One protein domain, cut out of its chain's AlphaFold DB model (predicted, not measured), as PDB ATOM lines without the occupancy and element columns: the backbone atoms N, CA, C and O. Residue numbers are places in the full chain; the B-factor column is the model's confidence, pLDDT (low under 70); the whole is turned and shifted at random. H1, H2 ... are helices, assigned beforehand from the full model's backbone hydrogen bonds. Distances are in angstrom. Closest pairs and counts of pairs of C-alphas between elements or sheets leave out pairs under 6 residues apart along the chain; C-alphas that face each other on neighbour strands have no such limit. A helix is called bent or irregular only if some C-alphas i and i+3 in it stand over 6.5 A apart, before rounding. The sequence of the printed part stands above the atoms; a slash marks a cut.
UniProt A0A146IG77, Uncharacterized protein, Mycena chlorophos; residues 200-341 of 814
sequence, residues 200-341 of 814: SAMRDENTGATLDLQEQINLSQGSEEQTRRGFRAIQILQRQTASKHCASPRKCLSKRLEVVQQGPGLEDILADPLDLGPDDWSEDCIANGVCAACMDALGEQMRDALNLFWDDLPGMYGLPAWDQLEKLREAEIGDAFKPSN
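This is residues 200 to 341 of the 814 residues of an uncharacterized protein of Mycena chlorophos (UniProt A0A146IG77). Two long helices, H1 and H5, run side by side in opposite directions and make the long axis; the short helices H2 and H4 pack about the end where H1 stops and H5 starts, and the short H3 packs on residues 226 to 234 of H1. Past the other end of H5, H6 turns away, and its residues 327 to 333 and the tail 335 to 341 stick out, as does loop 204 to 209 before H1. The printed part has 142 residues, 89 of them in six named helices, H1 to H6 in order along the chain, with no named strand; the class is all helix. The whole is loose, radius of gyration of the C-alphas 19.4 A, spanning 56 by 45 by 25 A.

Start at the hub, H1, residues 213 to 238. It touches H5, residues 292 to 316, opposite ways at a shallow tilt of 14 degrees; look at the closest C-alphas, Gly 222 and Met 316, 4.6 A apart. With residues 226 to 234 alone, H1 touches H3, residues 266 to 271, at a steep tilt of 39 degrees, closest C-alphas Gly 230 and Leu 270, 5.4 A. With 237 to 238 alone, it touches H2, residues 249 to 262, in a helical hairpin, closest C-alphas Leu 237 and Arg 256, 6.6 A. H4, residues 282 to 287, touches H2, about perpendicular at 74 degrees, closest C-alphas Arg 256 and Cys 285, 6.2 A. H4 and H5 form a hairpin, closest C-alphas Ser 282 and Met 295, 6.9 A. H6, residues 322 to 333, is close to H5 but not clearly touching: the closest C-alphas, Pro 314 and Trp 322, are 6.8 A apart. O i to N i+4 pairs are within hydrogen-bond range throughout H2, H3, H4 and H6, in 18 of 22 in H1 and 19 of 21 in H5.

Find C-alpha 213 at (130.563, 77.096, 80.171); H1 runs 37.8 A from there. H2 covers 20.2 A, H3 and H4 8.5 A each. H5 covers 34.4 A, has a kink of 29 degrees near residue 310 and is irregular, C-alphas 311 and 314 being 7.4 A apart. H6 ends 15.8 A on, at C-alpha 333 (134.583, 81.734, 108.414).

The farthest C-alphas, Gly 208 and Ala 247, are 59.8 A apart. The printed part has no cut and no long link. Mean pLDDT of the printed part is 76.4; 48 residues are under 70, among them 260 to 271 and 335 to 341.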
ATOM      1  N   SER A 200     139.238  90.083  74.304       42.19
ATOM      2  CA  SER A 200     140.251  89.268  74.997       42.19
ATOM      3  C   SER A 200     139.583  88.037  75.605       42.19
ATOM      4  O   SER A 200     138.548  88.174  76.254       42.19
ATOM      5  N   ALA A 201     140.138  86.846  75.365       50.41
ATOM      6  CA  ALA A 201     139.628  85.573  75.866       50.41
ATOM      7  C   ALA A 201     139.240  85.663  77.353       50.41
ATOM      8  O   ALA A 201     139.825  86.440  78.105       50.41
ATOM      9  N   MET A 202     138.256  84.867  77.777       60.78
ATOM     10  CA  MET A 202     137.832  84.709  79.177       60.78
ATOM     11  C   MET A 202     138.931  84.031  79.989       60.78
ATOM     12  O   MET A 202     138.755  82.913  80.464       60.78
ATOM     13  N   ARG A 203     140.097  84.669  80.047       65.62
ATOM     14  CA  ARG A 203     141.326  84.159  80.605       65.62
ATOM     15  C   ARG A 203     142.085  85.277  81.298       65.62
ATOM     16  O   ARG A 203     142.389  86.295  80.688       65.62
ATOM     17  N   ASP A 204     142.420  85.061  82.557       67.19
ATOM     18  CA  ASP A 204     143.443  85.842  83.235       67.19
ATOM     19  C   ASP A 204     144.817  85.328  82.794       67.19
ATOM     20  O   ASP A 204     145.130  84.150  82.965       67.19
ATOM     21  N   GLU A 205     145.634  86.187  82.192       63.09
ATOM     22  CA  GLU A 205     146.969  85.818  81.709       63.09
ATOM     23  C   GLU A 205     147.934  85.468  82.849       63.09
ATOM     24  O   GLU A 205     148.808  84.621  82.670       63.09
ATOM     25  N   ASN A 206     147.748  86.055  84.036       66.00
ATOM     26  CA  ASN A 206     148.648  85.862  85.175       66.00
ATOM     27  C   ASN A 206     148.360  84.555  85.917       66.00
ATOM     28  O   ASN A 206     149.277  83.860  86.353       66.00
ATOM     29  N   THR A 207     147.082  84.221  86.094       68.06
ATOM     30  CA  THR A 207     146.672  83.002  86.815       68.06
ATOM     31  C   THR A 207     146.326  81.850  85.873       68.06
ATOM     32  O   THR A 207     146.230  80.700  86.307       68.06
ATOM     33  N   GLY A 208     146.123  82.145  84.588       75.19
ATOM     34  CA  GLY A 208     145.534  81.237  83.612       75.19
ATOM     35  C   GLY A 208     144.036  81.002  83.820       75.19
ATOM     36  O   GLY A 208     143.505  80.116  83.153       75.19
ATOM     37  N   ALA A 209     143.383  81.727  84.738       79.94
ATOM     38  CA  ALA A 209     142.021  81.443  85.168       79.94
ATOM     39  C   ALA A 209     140.998  81.683  84.065       79.94
ATOM     40  O   ALA A 209     141.105  82.677  83.361       79.94
ATOM     41  N   THR A 210     139.992  80.822  83.945       84.50
ATOM     42  CA  THR A 210     138.951  80.904  82.916       84.50
ATOM     43  C   THR A 210     137.575  80.601  83.484       84.50
ATOM     44  O   THR A 210     137.454  79.738  84.354       84.50
ATOM     45  N   LEU A 211     136.541  81.229  82.924       85.12
ATOM     46  CA  LEU A 211     135.154  80.868  83.220       85.12
ATOM     47  C   LEU A 211     134.773  79.577  82.491       85.12
ATOM     48  O   LEU A 211     135.024  79.449  81.288       85.12
ATOM     49  N   ASP A 212     134.145  78.638  83.190       86.25
ATOM     50  CA  ASP A 212     133.553  77.456  82.564       86.25
ATOM     51  C   ASP A 212     132.270  77.801  81.783       86.25
ATOM     52  O   ASP A 212     131.757  78.917  81.844       86.25
ATOM     53  N   LEU A 213     131.743  76.849  81.006       82.75
ATOM     54  CA  LEU A 213     130.563  77.096  80.171       82.75
ATOM     55  C   LEU A 213     129.340  77.533  80.994       82.75
ATOM     56  O   LEU A 213     128.567  78.369  80.532       82.75
ATOM     57  N   GLN A 214     129.162  76.995  82.202       87.56
ATOM     58  CA  GLN A 214     128.030  77.352  83.050       87.56
ATOM     59  C   GLN A 214     128.205  78.762  83.621       87.56
ATOM     60  O   GLN A 214     127.253  79.537  83.623       87.56
ATOM     61  N   GLU A 215     129.413  79.130  84.041       89.69
ATOM     62  CA  GLU A 215     129.757  80.478  84.503       89.69
ATOM     63  C   GLU A 215     129.596  81.515  83.382       89.69
ATOM     64  O   GLU A 215     129.117  82.619  83.630       89.69
ATOM     65  N   GLN A 216     129.922  81.155  82.140       85.31
ATOM     66  CA  GLN A 216     129.695  82.001  80.964       85.31
ATOM     67  C   GLN A 216     128.205  82.209  80.673       85.31
ATOM     68  O   GLN A 216     127.783  83.330  80.371       85.31
ATOM     69  N   ILE A 217     127.404  81.144  80.776       83.00
ATOM     70  CA  ILE A 217     125.944  81.217  80.641       83.00
ATOM     71  C   ILE A 217     125.367  82.096  81.753       83.00
ATOM     72  O   ILE A 217     124.608  83.018  81.456       83.00
ATOM     73  N   ASN A 218     125.775  81.863  83.004       88.12
ATOM     74  CA  ASN A 218     125.339  82.637  84.163       88.12
ATOM     75  C   ASN A 218     125.710  84.115  84.014       88.12
ATOM     76  O   ASN A 218     124.865  84.971  84.245       88.12
ATOM     77  N   LEU A 219     126.938  84.428  83.584       87.12
ATOM     78  CA  LEU A 219     127.371  85.803  83.327       87.12
ATOM     79  C   LEU A 219     126.524  86.460  82.231       87.12
ATOM     80  O   LEU A 219     126.095  87.597  82.399       87.12
ATOM     81  N   SER A 220     126.257  85.749  81.134       80.62
ATOM     82  CA  SER A 220     125.486  86.283  80.003       80.62
ATOM     83  C   SER A 220     124.027  86.552  80.383       80.62
ATOM     84  O   SER A 220     123.533  87.662  80.191       80.62
ATOM     85  N   GLN A 221     123.348  85.562  80.971       84.25
ATOM     86  CA  GLN A 221     121.957  85.687  81.423       84.25
ATOM     87  C   GLN A 221     121.829  86.701  82.562       84.25
ATOM     88  O   GLN A 221     120.940  87.552  82.552       84.25
ATOM     89  N   GLY A 222     122.753  86.656  83.519       87.31
ATOM     90  CA  GLY A 222     122.781  87.583  84.639       87.31
ATOM     91  C   GLY A 222     123.088  89.012  84.220       87.31
ATOM     92  O   GLY A 222     122.494  89.928  84.773       87.31
ATOM     93  N   SER A 223     123.915  89.233  83.193       84.19
ATOM     94  CA  SER A 223     124.145  90.567  82.622       84.19
ATOM     95  C   SER A 223     122.882  91.146  81.973       84.19
ATOM     96  O   SER A 223     122.620  92.348  82.099       84.19
ATOM     97  N   GLU A 224     122.085  90.315  81.294       80.94
ATOM     98  CA  GLU A 224     120.789  90.729  80.746       80.94
ATOM     99  C   GLU A 224     119.813  91.092  81.875       80.94
ATOM    100  O   GLU A 224     119.200  92.165  81.859       80.94
ATOM    101  N   GLU A 225     119.718  90.241  82.898       84.50
ATOM    102  CA  GLU A 225     118.875  90.467  84.073       84.50
ATOM    103  C   GLU A 225     119.298  91.701  84.882       84.50
ATOM    104  O   GLU A 225     118.435  92.487  85.285       84.50
ATOM    105  N   GLN A 226     120.602  91.916  85.060       85.81
ATOM    106  CA  GLN A 226     121.183  93.106  85.679       85.81
ATOM    107  C   GLN A 226     120.757  94.361  84.930       85.81
ATOM    108  O   GLN A 226     120.234  95.285  85.548       85.81
ATOM    109  N   THR A 227     120.884  94.377  83.602       78.06
ATOM    110  CA  THR A 227     120.459  95.520  82.779       78.06
ATOM    111  C   THR A 227     118.947  95.746  82.895       78.06
ATOM    112  O   THR A 227     118.480  96.869  83.112       78.06
ATOM    113  N   ARG A 228     118.155  94.667  82.811       77.12
ATOM    114  CA  ARG A 228     116.686  94.703  82.906       77.12
ATOM    115  C   ARG A 228     116.208  95.259  84.245       77.12
ATOM    116  O   ARG A 228     115.257  96.044  84.280       77.12
ATOM    117  N   ARG A 229     116.832  94.844  85.349       78.69
ATOM    118  CA  ARG A 229     116.468  95.278  86.706       78.69
ATOM    119  C   ARG A 229     117.082  96.632  87.053       78.69
ATOM    120  O   ARG A 229     116.401  97.424  87.700       78.69
ATOM    121  N   GLY A 230     118.272  96.947  86.543       74.06
ATOM    122  CA  GLY A 230     118.912  98.264  86.642       74.06
ATOM    123  C   GLY A 230     118.061  99.376  86.024       74.06
ATOM    124  O   GLY A 230     117.946 100.461  86.593       74.06
ATOM    125  N   PHE A 231     117.317  99.080  84.950       71.75
ATOM    126  CA  PHE A 231     116.352 100.024  84.371       71.75
ATOM    127  C   PHE A 231     115.275 100.492  85.372       71.75
ATOM    128  O   PHE A 231     114.752 101.597  85.233       71.75
ATOM    129  N   ARG A 232     114.959  99.720  86.425       68.94
ATOM    130  CA  ARG A 232     114.015 100.158  87.472       68.94
ATOM    131  C   ARG A 232     114.540 101.354  88.271       68.94
ATOM    132  O   ARG A 232     113.741 102.220  88.628       68.94
ATOM    133  N   ALA A 233     115.852 101.429  88.511       64.44
ATOM    134  CA  ALA A 233     116.473 102.573  89.177       64.44
ATOM    135  C   ALA A 233     116.304 103.852  88.334       64.44
ATOM    136  O   ALA A 233     115.903 104.893  88.853       64.44
ATOM    137  N   ILE A 234     116.459 103.747  87.008       65.50
ATOM    138  CA  ILE A 234     116.171 104.839  86.056       65.50
ATOM    139  C   ILE A 234     114.686 105.199  86.041       65.50
ATOM    140  O   ILE A 234     114.324 106.377  86.064       65.50
ATOM    141  N   GLN A 235     113.803 104.201  86.024       68.50
ATOM    142  CA  GLN A 235     112.362 104.450  86.028       68.50
ATOM    143  C   GLN A 235     111.934 105.251  87.254       68.50
ATOM    144  O   GLN A 235     111.055 106.096  87.126       68.50
ATOM    145  N   ILE A 236     112.545 105.044  88.424       70.94
ATOM    146  CA  ILE A 236     112.238 105.842  89.620       70.94
ATOM    147  C   ILE A 236     112.441 107.329  89.354       70.94
ATOM    148  O   ILE A 236     111.606 108.136  89.755       70.94
ATOM    149  N   LEU A 237     113.482 107.692  88.612       64.25
ATOM    150  CA  LEU A 237     113.815 109.075  88.274       64.25
ATOM    151  C   LEU A 237     112.832 109.683  87.272       64.25
ATOM    152  O   LEU A 237     112.517 110.869  87.360       64.25
ATOM    153  N   GLN A 238     112.289 108.849  86.387       63.94
ATOM    154  CA  GLN A 238     111.288 109.227  85.387       63.94
ATOM    155  C   GLN A 238     109.842 109.147  85.906       63.94
ATOM    156  O   GLN A 238     108.929 109.697  85.287       63.94
ATOM    157  N   ARG A 239     109.600 108.485  87.049       67.00
ATOM    158  CA  ARG A 239     108.258 108.337  87.624       67.00
ATOM    159  C   ARG A 239     107.672 109.696  88.002       67.00
ATOM    160  O   ARG A 239     108.267 110.477  88.751       67.00
ATOM    161  N   GLN A 240     106.439 109.914  87.541       57.28
ATOM    162  CA  GLN A 240     105.656 111.132  87.770       57.28
ATOM    163  C   GLN A 240     105.188 111.317  89.222       57.28
ATOM    164  O   GLN A 240     104.631 112.362  89.560       57.28
ATOM    165  N   THR A 241     105.391 110.330  90.095       62.66
ATOM    166  CA  THR A 241     104.983 110.393  91.501       62.66
ATOM    167  C   THR A 241     105.867 111.362  92.281       62.66
ATOM    168  O   THR A 241     106.891 110.982  92.844       62.66
ATOM    169  N   ALA A 242     105.461 112.631  92.313       69.44
ATOM    170  CA  ALA A 242     105.983 113.603  93.264       69.44
ATOM    171  C   ALA A 242     105.578 113.224  94.694       69.44
ATOM    172  O   ALA A 242     104.564 112.559  94.918       69.44
ATOM    173  N   SER A 243     106.355 113.689  95.673       80.19
ATOM    174  CA  SER A 243     105.980 113.554  97.080       80.19
ATOM    175  C   SER A 243     104.613 114.187  97.340       80.19
ATOM    176  O   SER A 243     104.290 115.237  96.776       80.19
ATOM    177  N   LYS A 244     103.831 113.591  98.247       81.25
ATOM    178  CA  LYS A 244     102.528 114.125  98.689       81.25
ATOM    179  C   LYS A 244     102.638 115.544  99.261       81.25
ATOM    180  O   LYS A 244     101.652 116.272  99.287       81.25
ATOM    181  N   HIS A 245     103.836 115.936  99.693       85.69
ATOM    182  CA  HIS A 245     104.140 117.256 100.248       85.69
ATOM    183  C   HIS A 245     104.760 118.221  99.220       85.69
ATOM    184  O   HIS A 245     105.252 119.287  99.588       85.69
ATOM    185  N   CYS A 246     104.771 117.872  97.928       87.19
ATOM    186  CA  CYS A 246     105.308 118.730  96.877       87.19
ATOM    187  C   CYS A 246     104.288 119.789  96.436       87.19
ATOM    188  O   CYS A 246     103.232 119.460  95.902       87.19
ATOM    189  N   ALA A 247     104.644 121.069  96.566       86.38
ATOM    190  CA  ALA A 247     103.803 122.180  96.109       86.38
ATOM    191  C   ALA A 247     103.768 122.345  94.577       86.38
ATOM    192  O   ALA A 247     102.894 123.020  94.042       86.38
ATOM    193  N   SER A 248     104.736 121.787  93.842       86.62
ATOM    194  CA  SER A 248     104.792 121.898  92.377       86.62
ATOM    195  C   SER A 248     105.351 120.621  91.733       86.62
ATOM    196  O   SER A 248     106.488 120.621  91.250       86.62
ATOM    197  N   PRO A 249     104.549 119.536  91.694       83.94
ATOM    198  CA  PRO A 249     104.943 118.227  91.168       83.94
ATOM    199  C   PRO A 249     105.574 118.265  89.775       83.94
ATOM    200  O   PRO A 249     106.652 117.712  89.574       83.94
ATOM    201  N   ARG A 250     104.949 118.973  88.821       82.25
ATOM    202  CA  ARG A 250     105.434 119.077  87.431       82.25
ATOM    203  C   ARG A 250     106.803 119.749  87.335       82.25
ATOM    204  O   ARG A 250     107.658 119.284  86.593       82.25
ATOM    205  N   LYS A 251     107.030 120.805  88.125       84.56
ATOM    206  CA  LYS A 251     108.312 121.517  88.161       84.56
ATOM    207  C   LYS A 251     109.408 120.638  88.762       84.56
ATOM    208  O   LYS A 251     110.475 120.528  88.176       84.56
ATOM    209  N   CYS A 252     109.131 119.960  89.879       84.44
ATOM    210  CA  CYS A 252     110.091 119.021  90.469       84.44
ATOM    211  C   CYS A 252     110.404 117.849  89.531       84.44
ATOM    212  O   CYS A 252     111.557 117.450  89.444       84.44
ATOM    213  N   LEU A 253     109.412 117.313  88.815       81.44
ATOM    214  CA  LEU A 253     109.632 116.254  87.829       81.44
ATOM    215  C   LEU A 253     110.517 116.728  86.670       81.44
ATOM    216  O   LEU A 253     111.496 116.065  86.354       81.44
ATOM    217  N   SER A 254     110.209 117.886  86.081       81.81
ATOM    218  CA  SER A 254     111.023 118.478  85.013       81.81
ATOM    219  C   SER A 254     112.474 118.676  85.461       81.81
ATOM    220  O   SER A 254     113.384 118.280  84.743       81.81
ATOM    221  N   LYS A 255     112.696 119.171  86.686       82.56
ATOM    222  CA  LYS A 255     114.045 119.337  87.245       82.56
ATOM    223  C   LYS A 255     114.774 118.024  87.527       82.56
ATOM    224  O   LYS A 255     115.978 117.956  87.328       82.56
ATOM    225  N   ARG A 256     114.065 116.960  87.916       76.88
ATOM    226  CA  ARG A 256     114.652 115.610  88.038       76.88
ATOM    227  C   ARG A 256     115.089 115.055  86.682       76.88
ATOM    228  O   ARG A 256     116.151 114.451  86.590       76.88
ATOM    229  N   LEU A 257     114.289 115.265  85.637       75.38
ATOM    230  CA  LEU A 257     114.615 114.817  84.281       75.38
ATOM    231  C   LEU A 257     115.811 115.577  83.693       75.38
ATOM    232  O   LEU A 257     116.636 114.959  83.030       75.38
ATOM    233  N   GLU A 258     115.945 116.877  83.981       75.25
ATOM    234  CA  GLU A 258     117.134 117.659  83.605       75.25
ATOM    235  C   GLU A 258     118.416 117.071  84.221       75.25
ATOM    236  O   GLU A 258     119.416 116.940  83.521       75.25
ATOM    237  N   VAL A 259     118.380 116.633  85.487       71.12
ATOM    238  CA  VAL A 259     119.528 115.969  86.137       71.12
ATOM    239  C   VAL A 259     119.886 114.658  85.440       71.12
ATOM    240  O   VAL A 259     121.058 114.405  85.197       71.12
ATOM    241  N   VAL A 260     118.897 113.844  85.052       68.12
ATOM    242  CA  VAL A 260     119.146 112.604  84.288       68.12
ATOM    243  C   VAL A 260     119.788 112.906  82.931       68.12
ATOM    244  O   VAL A 260     120.652 112.162  82.484       68.12
ATOM    245  N   GLN A 261     119.371 113.988  82.268       68.06
ATOM    246  CA  GLN A 261     119.927 114.397  80.974       68.06
ATOM    247  C   GLN A 261     121.351 114.956  81.082       68.06
ATOM    248  O   GLN A 261     122.115 114.852  80.127       68.06
ATOM    249  N   GLN A 262     121.694 115.572  82.215       67.56
ATOM    250  CA  GLN A 262     123.003 116.189  82.465       67.56
ATOM    251  C   GLN A 262     123.990 115.259  83.192       67.56
ATOM    252  O   GLN A 262     125.180 115.566  83.243       67.56
ATOM    253  N   GLY A 263     123.494 114.169  83.778       61.50
ATOM    254  CA  GLY A 263     124.254 113.216  84.581       61.50
ATOM    255  C   GLY A 263     125.091 112.220  83.764       61.50
ATOM    256  O   GLY A 263     125.219 112.360  82.545       61.50
ATOM    257  N   PRO A 264     125.685 111.207  84.431       56.41
ATOM    258  CA  PRO A 264     126.395 110.124  83.751       56.41
ATOM    259  C   PRO A 264     125.495 109.442  82.716       56.41
ATOM    260  O   PRO A 264     124.267 109.432  82.848       56.41
ATOM    261  N   GLY A 265     126.108 108.889  81.666       58.00
ATOM    262  CA  GLY A 265     125.365 108.300  80.561       58.00
ATOM    263  C   GLY A 265     124.412 107.212  81.055       58.00
ATOM    264  O   GLY A 265     124.731 106.459  81.973       58.00
ATOM    265  N   LEU A 266     123.242 107.091  80.416       61.56
ATOM    266  CA  LEU A 266     122.282 106.017  80.704       61.56
ATOM    267  C   LEU A 266     122.950 104.630  80.668       61.56
ATOM    268  O   LEU A 266     122.560 103.730  81.403       61.56
ATOM    269  N   GLU A 267     123.962 104.480  79.817       59.62
ATOM    270  CA  GLU A 267     124.781 103.278  79.684       59.62
ATOM    271  C   GLU A 267     125.578 102.965  80.956       59.62
ATOM    272  O   GLU A 267     125.563 101.818  81.393       59.62
ATOM    273  N   ASP A 268     126.189 103.965  81.595       59.91
ATOM    274  CA  ASP A 268     126.963 103.789  82.832       59.91
ATOM    275  C   ASP A 268     126.044 103.381  83.994       59.91
ATOM    276  O   ASP A 268     126.342 102.467  84.763       59.91
ATOM    277  N   ILE A 269     124.866 104.009  84.062       63.28
ATOM    278  CA  ILE A 269     123.826 103.724  85.057       63.28
ATOM    279  C   ILE A 269     123.274 102.300  84.911       63.28
ATOM    280  O   ILE A 269     122.994 101.626  85.903       63.28
ATOM    281  N   LEU A 270     123.070 101.849  83.671       66.19
ATOM    282  CA  LEU A 270     122.589 100.498  83.386       66.19
ATOM    283  C   LEU A 270     123.663  99.441  83.627       66.19
ATOM    284  O   LEU A 270     123.329  98.325  84.031       66.19
ATOM    285  N   ALA A 271     124.923  99.793  83.380       65.69
ATOM    286  CA  ALA A 271     126.058  98.922  83.605       65.69
ATOM    287  C   ALA A 271     126.321  98.710  85.102       65.69
ATOM    288  O   ALA A 271     126.486  97.566  85.509       65.69
ATOM    289  N   ASP A 272     126.297  99.753  85.938       74.69
ATOM    290  CA  ASP A 272     126.580  99.649  87.380       74.69
ATOM    291  C   ASP A 272     125.516 100.378  88.233       74.69
ATOM    292  O   ASP A 272     125.797 101.414  88.835       74.69
ATOM    293  N   PRO A 273     124.277  99.853  88.336       74.12
ATOM    294  CA  PRO A 273     123.200 100.506  89.090       74.12
ATOM    295  C   PRO A 273     123.512 100.714  90.583       74.12
ATOM    296  O   PRO A 273     122.984 101.637  91.195       74.12
ATOM    297  N   LEU A 274     124.365  99.877  91.181       77.50
ATOM    298  CA  LEU A 274     124.827 100.009  92.571       77.50
ATOM    299  C   LEU A 274     125.919 101.076  92.755       77.50
ATOM    300  O   LEU A 274     126.196 101.455  93.893       77.50
ATOM    301  N   ASP A 275     126.522 101.580  91.673       68.00
ATOM    302  CA  ASP A 275     127.392 102.765  91.709       68.00
ATOM    303  C   ASP A 275     126.581 104.075  91.724       68.00
ATOM    304  O   ASP A 275     127.128 105.170  91.675       68.00
ATOM    305  N   LEU A 276     125.256 103.995  91.843       63.09
ATOM    306  CA  LEU A 276     124.389 105.154  92.041       63.09
ATOM    307  C   LEU A 276     123.916 105.154  93.485       63.09
ATOM    308  O   LEU A 276     122.890 104.572  93.836       63.09
ATOM    309  N   GLY A 277     124.692 105.800  94.344       59.41
ATOM    310  CA  GLY A 277     124.315 106.001  95.729       59.41
ATOM    311  C   GLY A 277     123.082 106.910  95.815       59.41
ATOM    312  O   GLY A 277     122.956 107.847  95.023       59.41
ATOM    313  N   PRO A 278     122.190 106.711  96.802       53.97
ATOM    314  CA  PRO A 278     121.054 107.610  97.039       53.97
ATOM    315  C   PRO A 278     121.480 109.074  97.230       53.97
ATOM    316  O   PRO A 278     120.725 109.990  96.905       53.97
ATOM    317  N   ASP A 279     122.694 109.279  97.748       59.06
ATOM    318  CA  ASP A 279     123.261 110.591  98.050       59.06
ATOM    319  C   ASP A 279     123.961 111.234  96.844       59.06
ATOM    320  O   ASP A 279     124.047 112.462  96.792       59.06
ATOM    321  N   ASP A 280     124.382 110.450  95.844       62.28
ATOM    322  CA  ASP A 280     125.157 110.943  94.694       62.28
ATOM    323  C   ASP A 280     124.340 111.930  93.844       62.28
ATOM    324  O   ASP A 280     124.874 112.852  93.243       62.28
ATOM    325  N   TRP A 281     123.014 111.779  93.843       62.84
ATOM    326  CA  TRP A 281     122.091 112.616  93.071       62.84
ATOM    327  C   TRP A 281     121.497 113.736  93.919       62.84
ATOM    328  O   TRP A 281     120.772 114.597  93.412       62.84
ATOM    329  N   SER A 282     121.755 113.704  95.230       64.31
ATOM    330  CA  SER A 282     121.119 114.605  96.177       64.31
ATOM    331  C   SER A 282     121.574 116.046  95.971       64.31
ATOM    332  O   SER A 282     120.736 116.946  95.913       64.31
ATOM    333  N   GLU A 283     122.873 116.258  95.761       65.19
ATOM    334  CA  GLU A 283     123.445 117.583  95.527       65.19
ATOM    335  C   GLU A 283     122.995 118.161  94.181       65.19
ATOM    336  O   GLU A 283     122.521 119.300  94.140       65.19
ATOM    337  N   ASP A 284     123.032 117.363  93.110       67.62
ATOM    338  CA  ASP A 284     122.647 117.800  91.763       67.62
ATOM    339  C   ASP A 284     121.149 118.088  91.652       67.62
ATOM    340  O   ASP A 284     120.743 119.101  91.076       67.62
ATOM    341  N   CYS A 285     120.294 117.257  92.250       69.75
ATOM    342  CA  CYS A 285     118.857 117.509  92.248       69.75
ATOM    343  C   CYS A 285     118.476 118.723  93.108       69.75
ATOM    344  O   CYS A 285     117.605 119.503  92.709       69.75
ATOM    345  N   ILE A 286     119.133 118.931  94.257       70.31
ATOM    346  CA  ILE A 286     118.937 120.144  95.068       70.31
ATOM    347  C   ILE A 286     119.404 121.379  94.286       70.31
ATOM    348  O   ILE A 286     118.681 122.377  94.242       70.31
ATOM    349  N   ALA A 287     120.565 121.311  93.626       72.12
ATOM    350  CA  ALA A 287     121.102 122.399  92.807       72.12
ATOM    351  C   ALA A 287     120.184 122.751  91.622       72.12
ATOM    352  O   ALA A 287     120.013 123.930  91.308       72.12
ATOM    353  N   ASN A 288     119.526 121.755  91.026       72.62
ATOM    354  CA  ASN A 288     118.570 121.935  89.930       72.62
ATOM    355  C   ASN A 288     117.157 122.347  90.387       72.62
ATOM    356  O   ASN A 288     116.272 122.578  89.561       72.62
ATOM    357  N   GLY A 289     116.924 122.509  91.695       80.75
ATOM    358  CA  GLY A 289     115.675 123.054  92.232       80.75
ATOM    359  C   GLY A 289     114.577 122.019  92.492       80.75
ATOM    360  O   GLY A 289     113.394 122.379  92.529       80.75
ATOM    361  N   VAL A 290     114.937 120.748  92.692       83.50
ATOM    362  CA  VAL A 290     114.021 119.729  93.226       83.50
ATOM    363  C   VAL A 290     113.769 120.011  94.712       83.50
ATOM    364  O   VAL A 290     114.695 120.240  95.486       83.50
ATOM    365  N   CYS A 291     112.500 120.029  95.138       87.38
ATOM    366  CA  CYS A 291     112.163 120.329  96.534       87.38
ATOM    367  C   CYS A 291     112.571 119.194  97.492       87.38
ATOM    368  O   CYS A 291     112.519 118.023  97.116       87.38
ATOM    369  N   ALA A 292     112.878 119.533  98.751       84.88
ATOM    370  CA  ALA A 292     113.322 118.580  99.777       84.88
ATOM    371  C   ALA A 292     112.377 117.375  99.941       84.88
ATOM    372  O   ALA A 292     112.821 116.239  99.930       84.88
ATOM    373  N   ALA A 293     111.057 117.599  99.959       86.62
ATOM    374  CA  ALA A 293     110.092 116.507 100.085       86.62
ATOM    375  C   ALA A 293     110.137 115.507  98.912       86.62
ATOM    376  O   ALA A 293     109.927 114.312  99.116       86.62
ATOM    377  N   CYS A 294     110.383 115.977  97.682       83.62
ATOM    378  CA  CYS A 294     110.585 115.098  96.525       83.62
ATOM    379  C   CYS A 294     111.956 114.422  96.552       83.62
ATOM    380  O   CYS A 294     112.063 113.308  96.054       83.62
ATOM    381  N   MET A 295     112.969 115.076  97.121       81.75
ATOM    382  CA  MET A 295     114.296 114.494  97.311       81.75
ATOM    383  C   MET A 295     114.283 113.350  98.312       81.75
ATOM    384  O   MET A 295     114.789 112.277  98.000       81.75
ATOM    385  N   ASP A 296     113.645 113.540  99.463       82.62
ATOM    386  CA  ASP A 296     113.540 112.501 100.489       82.62
ATOM    387  C   ASP A 296     112.772 111.285  99.953       82.62
ATOM    388  O   ASP A 296     113.240 110.152 100.064       82.62
ATOM    389  N   ALA A 297     111.638 111.529  99.283       83.06
ATOM    390  CA  ALA A 297     110.842 110.477  98.655       83.06
ATOM    391  C   ALA A 297     111.601 109.755  97.528       83.06
ATOM    392  O   ALA A 297     111.450 108.546  97.361       83.06
ATOM    393  N   LEU A 298     112.413 110.479  96.749       79.12
ATOM    394  CA  LEU A 298     113.270 109.888  95.724       79.12
ATOM    395  C   LEU A 298     114.360 109.014  96.354       79.12
ATOM    396  O   LEU A 298     114.568 107.893  95.900       79.12
ATOM    397  N   GLY A 299     115.031 109.509  97.395       79.62
ATOM    398  CA  GLY A 299     116.078 108.770  98.097       79.62
ATOM    399  C   GLY A 299     115.549 107.496  98.755       79.62
ATOM    400  O   GLY A 299     116.211 106.463  98.702       79.62
ATOM    401  N   GLU A 300     114.344 107.536  99.330       82.81
ATOM    402  CA  GLU A 300     113.656 106.351  99.860       82.81
ATOM    403  C   GLU A 300     113.353 105.331  98.754       82.81
ATOM    404  O   GLU A 300     113.801 104.191  98.844       82.81
ATOM    405  N   GLN A 301     112.719 105.759  97.657       81.19
ATOM    406  CA  GLN A 301     112.424 104.876  96.521       81.19
ATOM    407  C   GLN A 301     113.688 104.271  95.900       81.19
ATOM    408  O   GLN A 301     113.686 103.098  95.525       81.19
ATOM    409  N   MET A 302     114.762 105.057  95.781       78.94
ATOM    410  CA  MET A 302     116.037 104.583  95.248       78.94
ATOM    411  C   MET A 302     116.656 103.536  96.175       78.94
ATOM    412  O   MET A 302     117.037 102.467  95.708       78.94
ATOM    413  N   ARG A 303     116.697 103.788  97.492       81.31
ATOM    414  CA  ARG A 303     117.178 102.801  98.474       81.31
ATOM    415  C   ARG A 303     116.389 101.501  98.398       81.31
ATOM    416  O   ARG A 303     117.004 100.441  98.374       81.31
ATOM    417  N   ASP A 304     115.065 101.574  98.308       84.31
ATOM    418  CA  ASP A 304     114.212 100.390  98.194       84.31
ATOM    419  C   ASP A 304     114.490  99.608  96.907       84.31
ATOM    420  O   ASP A 304     114.628  98.386  96.942       84.31
ATOM    421  N   ALA A 305     114.644 100.291  95.771       82.56
ATOM    422  CA  ALA A 305     114.980  99.622  94.519       82.56
ATOM    423  C   ALA A 305     116.382  99.012  94.515       82.56
ATOM    424  O   ALA A 305     116.546  97.913  93.990       82.56
ATOM    425  N   LEU A 306     117.374  99.680  95.106       82.69
ATOM    426  CA  LEU A 306     118.730  99.146  95.225       82.69
ATOM    427  C   LEU A 306     118.797  97.986  96.231       82.69
ATOM    428  O   LEU A 306     119.544  97.040  95.997       82.69
ATOM    429  N   ASN A 307     118.007  98.020  97.314       86.62
ATOM    430  CA  ASN A 307     117.823  96.882  98.227       86.62
ATOM    431  C   ASN A 307     117.251  95.681  97.466       86.62
ATOM    432  O   ASN A 307     117.864  94.622  97.466       86.62
ATOM    433  N   LEU A 308     116.140  95.869  96.747       87.50
ATOM    434  CA  LEU A 308     115.524  94.807  95.946       87.50
ATOM    435  C   LEU A 308     116.474  94.276  94.866       87.50
ATOM    436  O   LEU A 308     116.563  93.070  94.662       87.50
ATOM    437  N   PHE A 309     117.208  95.166  94.190       88.75
ATOM    438  CA  PHE A 309     118.222  94.779  93.212       88.75
ATOM    439  C   PHE A 309     119.314  93.916  93.854       88.75
ATOM    440  O   PHE A 309     119.693  92.892  93.291       88.75
ATOM    441  N   TRP A 310     119.803  94.310  95.033       90.81
ATOM    442  CA  TRP A 310     120.800  93.542  95.770       90.81
ATOM    443  C   TRP A 310     120.263  92.179  96.201       90.81
ATOM    444  O   TRP A 310     120.936  91.176  95.984       90.81
ATOM    445  N   ASP A 311     119.058  92.121  96.768       91.88
ATOM    446  CA  ASP A 311     118.435  90.881  97.243       91.88
ATOM    447  C   ASP A 311     118.248  89.864  96.109       91.88
ATOM    448  O   ASP A 311     118.470  88.665  96.286       91.88
ATOM    449  N   ASP A 312     117.915  90.363  94.919       91.38
ATOM    450  CA  ASP A 312     117.743  89.573  93.705       91.38
ATOM    451  C   ASP A 312     119.069  89.137  93.051       91.38
ATOM    452  O   ASP A 312     119.063  88.236  92.205       91.38
ATOM    453  N   LEU A 313     120.195  89.769  93.407       93.19
ATOM    454  CA  LEU A 313     121.471  89.653  92.695       93.19
ATOM    455  C   LEU A 313     121.961  88.210  92.508       93.19
ATOM    456  O   LEU A 313     122.312  87.862  91.378       93.19
ATOM    457  N   PRO A 314     121.956  87.329  93.528       96.00
ATOM    458  CA  PRO A 314     122.373  85.942  93.338       96.00
ATOM    459  C   PRO A 314     121.498  85.208  92.319       96.00
ATOM    460  O   PRO A 314     122.010  84.497  91.454       96.00
ATOM    461  N   GLY A 315     120.183  85.444  92.367       94.62
ATOM    462  CA  GLY A 315     119.222  84.824  91.461       94.62
ATOM    463  C   GLY A 315     119.415  85.243  90.003       94.62
ATOM    464  O   GLY A 315     119.163  84.435  89.112       94.62
ATOM    465  N   MET A 316     119.916  86.459  89.745       92.88
ATOM    466  CA  MET A 316     120.254  86.906  88.384       92.88
ATOM    467  C   MET A 316     121.334  86.021  87.749       92.88
ATOM    468  O   MET A 316     121.272  85.740  86.558       92.88
ATOM    469  N   TYR A 317     122.284  85.530  88.547       94.00
ATOM    470  CA  TYR A 317     123.417  84.718  88.092       94.00
ATOM    471  C   TYR A 317     123.234  83.214  88.330       94.00
ATOM    472  O   TYR A 317     124.210  82.465  88.312       94.00
ATOM    473  N   GLY A 318     122.002  82.757  88.581       93.69
ATOM    474  CA  GLY A 318     121.717  81.341  88.827       93.69
ATOM    475  C   GLY A 318     122.347  80.793  90.114       93.69
ATOM    476  O   GLY A 318     122.599  79.593  90.209       93.69
ATOM    477  N   LEU A 319     122.631  81.659  91.092       95.75
ATOM    478  CA  LEU A 319     123.212  81.289  92.381       95.75
ATOM    479  C   LEU A 319     122.127  81.149  93.466       95.75
ATOM    480  O   LEU A 319     121.044  81.728  93.343       95.75
ATOM    481  N   PRO A 320     122.411  80.405  94.554       96.19
ATOM    482  CA  PRO A 320     121.542  80.345  95.725       96.19
ATOM    483  C   PRO A 320     121.217  81.728  96.293       96.19
ATOM    484  O   PRO A 320     122.034  82.643  96.222       96.19
ATOM    485  N   ALA A 321     120.043  81.867  96.910       96.06
ATOM    486  CA  ALA A 321     119.655  83.099  97.588       96.06
ATOM    487  C   ALA A 321     120.631  83.464  98.725       96.06
ATOM    488  O   ALA A 321     121.338  82.606  99.268       96.06
ATOM    489  N   TRP A 322     120.657  84.746  99.102       94.62
ATOM    490  CA  TRP A 322     121.597  85.264 100.100       94.62
ATOM    491  C   TRP A 322     121.558  84.523 101.435       94.62
ATOM    492  O   TRP A 322     122.607  84.341 102.036       94.62
ATOM    493  N   ASP A 323     120.398  84.046 101.887       94.19
ATOM    494  CA  ASP A 323     120.281  83.298 103.144       94.19
ATOM    495  C   ASP A 323     121.061  81.972 103.114       94.19
ATOM    496  O   ASP A 323     121.617  81.546 104.127       94.19
ATOM    497  N   GLN A 324     121.122  81.315 101.955       95.19
ATOM    498  CA  GLN A 324     121.896  80.091 101.753       95.19
ATOM    499  C   GLN A 324     123.385  80.405 101.615       95.19
ATOM    500  O   GLN A 324     124.211  79.732 102.228       95.19
ATOM    501  N   LEU A 325     123.727  81.449 100.857       95.12
ATOM    502  CA  LEU A 325     125.111  81.900 100.701       95.12
ATOM    503  C   LEU A 325     125.718  82.367 102.030       95.12
ATOM    504  O   LEU A 325     126.878  82.073 102.314       95.12
ATOM    505  N   GLU A 326     124.928  83.032 102.870       92.50
ATOM    506  CA  GLU A 326     125.350  83.481 104.195       92.50
ATOM    507  C   GLU A 326     125.597  82.297 105.132       92.50
ATOM    508  O   GLU A 326     126.626  82.262 105.797       92.50
ATOM    509  N   LYS A 327     124.735  81.269 105.109       93.00
ATOM    510  CA  LYS A 327     124.969  80.023 105.861       93.00
ATOM    511  C   LYS A 327     126.262  79.329 105.436       93.00
ATOM    512  O   LYS A 327     126.992  78.835 106.293       93.00
ATOM    513  N   LEU A 328     126.565  79.297 104.132       92.88
ATOM    514  CA  LEU A 328     127.838  78.761 103.630       92.88
ATOM    515  C   LEU A 328     129.024  79.581 104.147       92.88
ATOM    516  O   LEU A 328     130.012  79.015 104.609       92.88
ATOM    517  N   ARG A 329     128.908  80.912 104.118       92.75
ATOM    518  CA  ARG A 329     129.937  81.813 104.638       92.75
ATOM    519  C   ARG A 329     130.164  81.590 106.134       92.75
ATOM    520  O   ARG A 329     131.299  81.414 106.565       92.75
ATOM    521  N   GLU A 330     129.102  81.584 106.930       91.44
ATOM    522  CA  GLU A 330     129.156  81.381 108.381       91.44
ATOM    523  C   GLU A 330     129.725  80.009 108.755       91.44
ATOM    524  O   GLU A 330     130.501  79.915 109.704       91.44
ATOM    525  N   ALA A 331     129.415  78.959 107.991       91.00
ATOM    526  CA  ALA A 331     129.991  77.634 108.211       91.00
ATOM    527  C   ALA A 331     131.523  77.616 108.039       91.00
ATOM    528  O   ALA A 331     132.206  76.855 108.723       91.00
ATOM    529  N   GLU A 332     132.059  78.456 107.151       89.50
ATOM    530  CA  GLU A 332     133.473  78.438 106.764       89.50
ATOM    531  C   GLU A 332     134.342  79.442 107.528       89.50
ATOM    532  O   GLU A 332     135.472  79.138 107.917       89.50
ATOM    533  N   ILE A 333     133.837  80.659 107.742       88.31
ATOM    534  CA  ILE A 333     134.583  81.734 108.414       88.31
ATOM    535  C   ILE A 333     133.969  82.163 109.750       88.31
ATOM    536  O   ILE A 333     134.623  82.890 110.500       88.31
ATOM    537  N   GLY A 334     132.763  81.699 110.087       81.06
ATOM    538  CA  GLY A 334     132.038  82.117 111.288       81.06
ATOM    539  C   GLY A 334     131.840  83.633 111.366       81.06
ATOM    540  O   GLY A 334     131.783  84.336 110.357       81.06
ATOM    541  N   ASP A 335     131.823  84.143 112.595       63.31
ATOM    542  CA  ASP A 335     131.781  85.575 112.913       63.31
ATOM    543  C   ASP A 335     133.170  86.239 112.866       63.31
ATOM    544  O   ASP A 335     133.383  87.271 113.503       63.31
ATOM    545  N   ALA A 336     134.144  85.701 112.122       59.53
ATOM    546  CA  ALA A 336     135.465  86.336 111.984       59.53
ATOM    547  C   ALA A 336     135.389  87.767 111.401       59.53
ATOM    548  O   ALA A 336     136.378  88.496 111.414       59.53
ATOM    549  N   PHE A 337     134.202  88.169 110.925       53.88
ATOM    550  CA  PHE A 337     133.845  89.526 110.540       53.88
ATOM    551  C   PHE A 337     133.204  90.390 111.635       53.88
ATOM    552  O   PHE A 337     132.701  91.464 111.318       53.88
ATOM    553  N   LYS A 338     133.211  89.993 112.910       43.06
ATOM    554  CA  LYS A 338     132.924  90.948 113.982       43.06
ATOM    555  C   LYS A 338     134.080  91.947 114.011       43.06
ATOM    556  O   LYS A 338     135.177  91.545 114.410       43.06
ATOM    557  N   PRO A 339     133.891  93.223 113.605       35.94
ATOM    558  CA  PRO A 339     134.802  94.240 114.095       35.94
ATOM    559  C   PRO A 339     134.830  94.049 115.609       35.94
ATOM    560  O   PRO A 339     133.784  93.872 116.241       35.94
ATOM    561  N   SER A 340     136.026  93.956 116.187       30.52
ATOM    562  CA  SER A 340     136.155  94.082 117.631       30.52
ATOM    563  C   SER A 340     135.280  95.261 118.053       30.52
ATOM    564  O   SER A 340     135.361  96.302 117.412       30.52
ATOM    565  N   ASN A 341     134.485  95.126 119.119       30.88
ATOM    566  CA  ASN A 341     133.704  96.229 119.712       30.88
ATOM    567  C   ASN A 341     134.555  97.473 120.072       30.88
ATOM    568  O   ASN A 341     134.049  98.450 120.611       30.88
TER     569      ASN A 341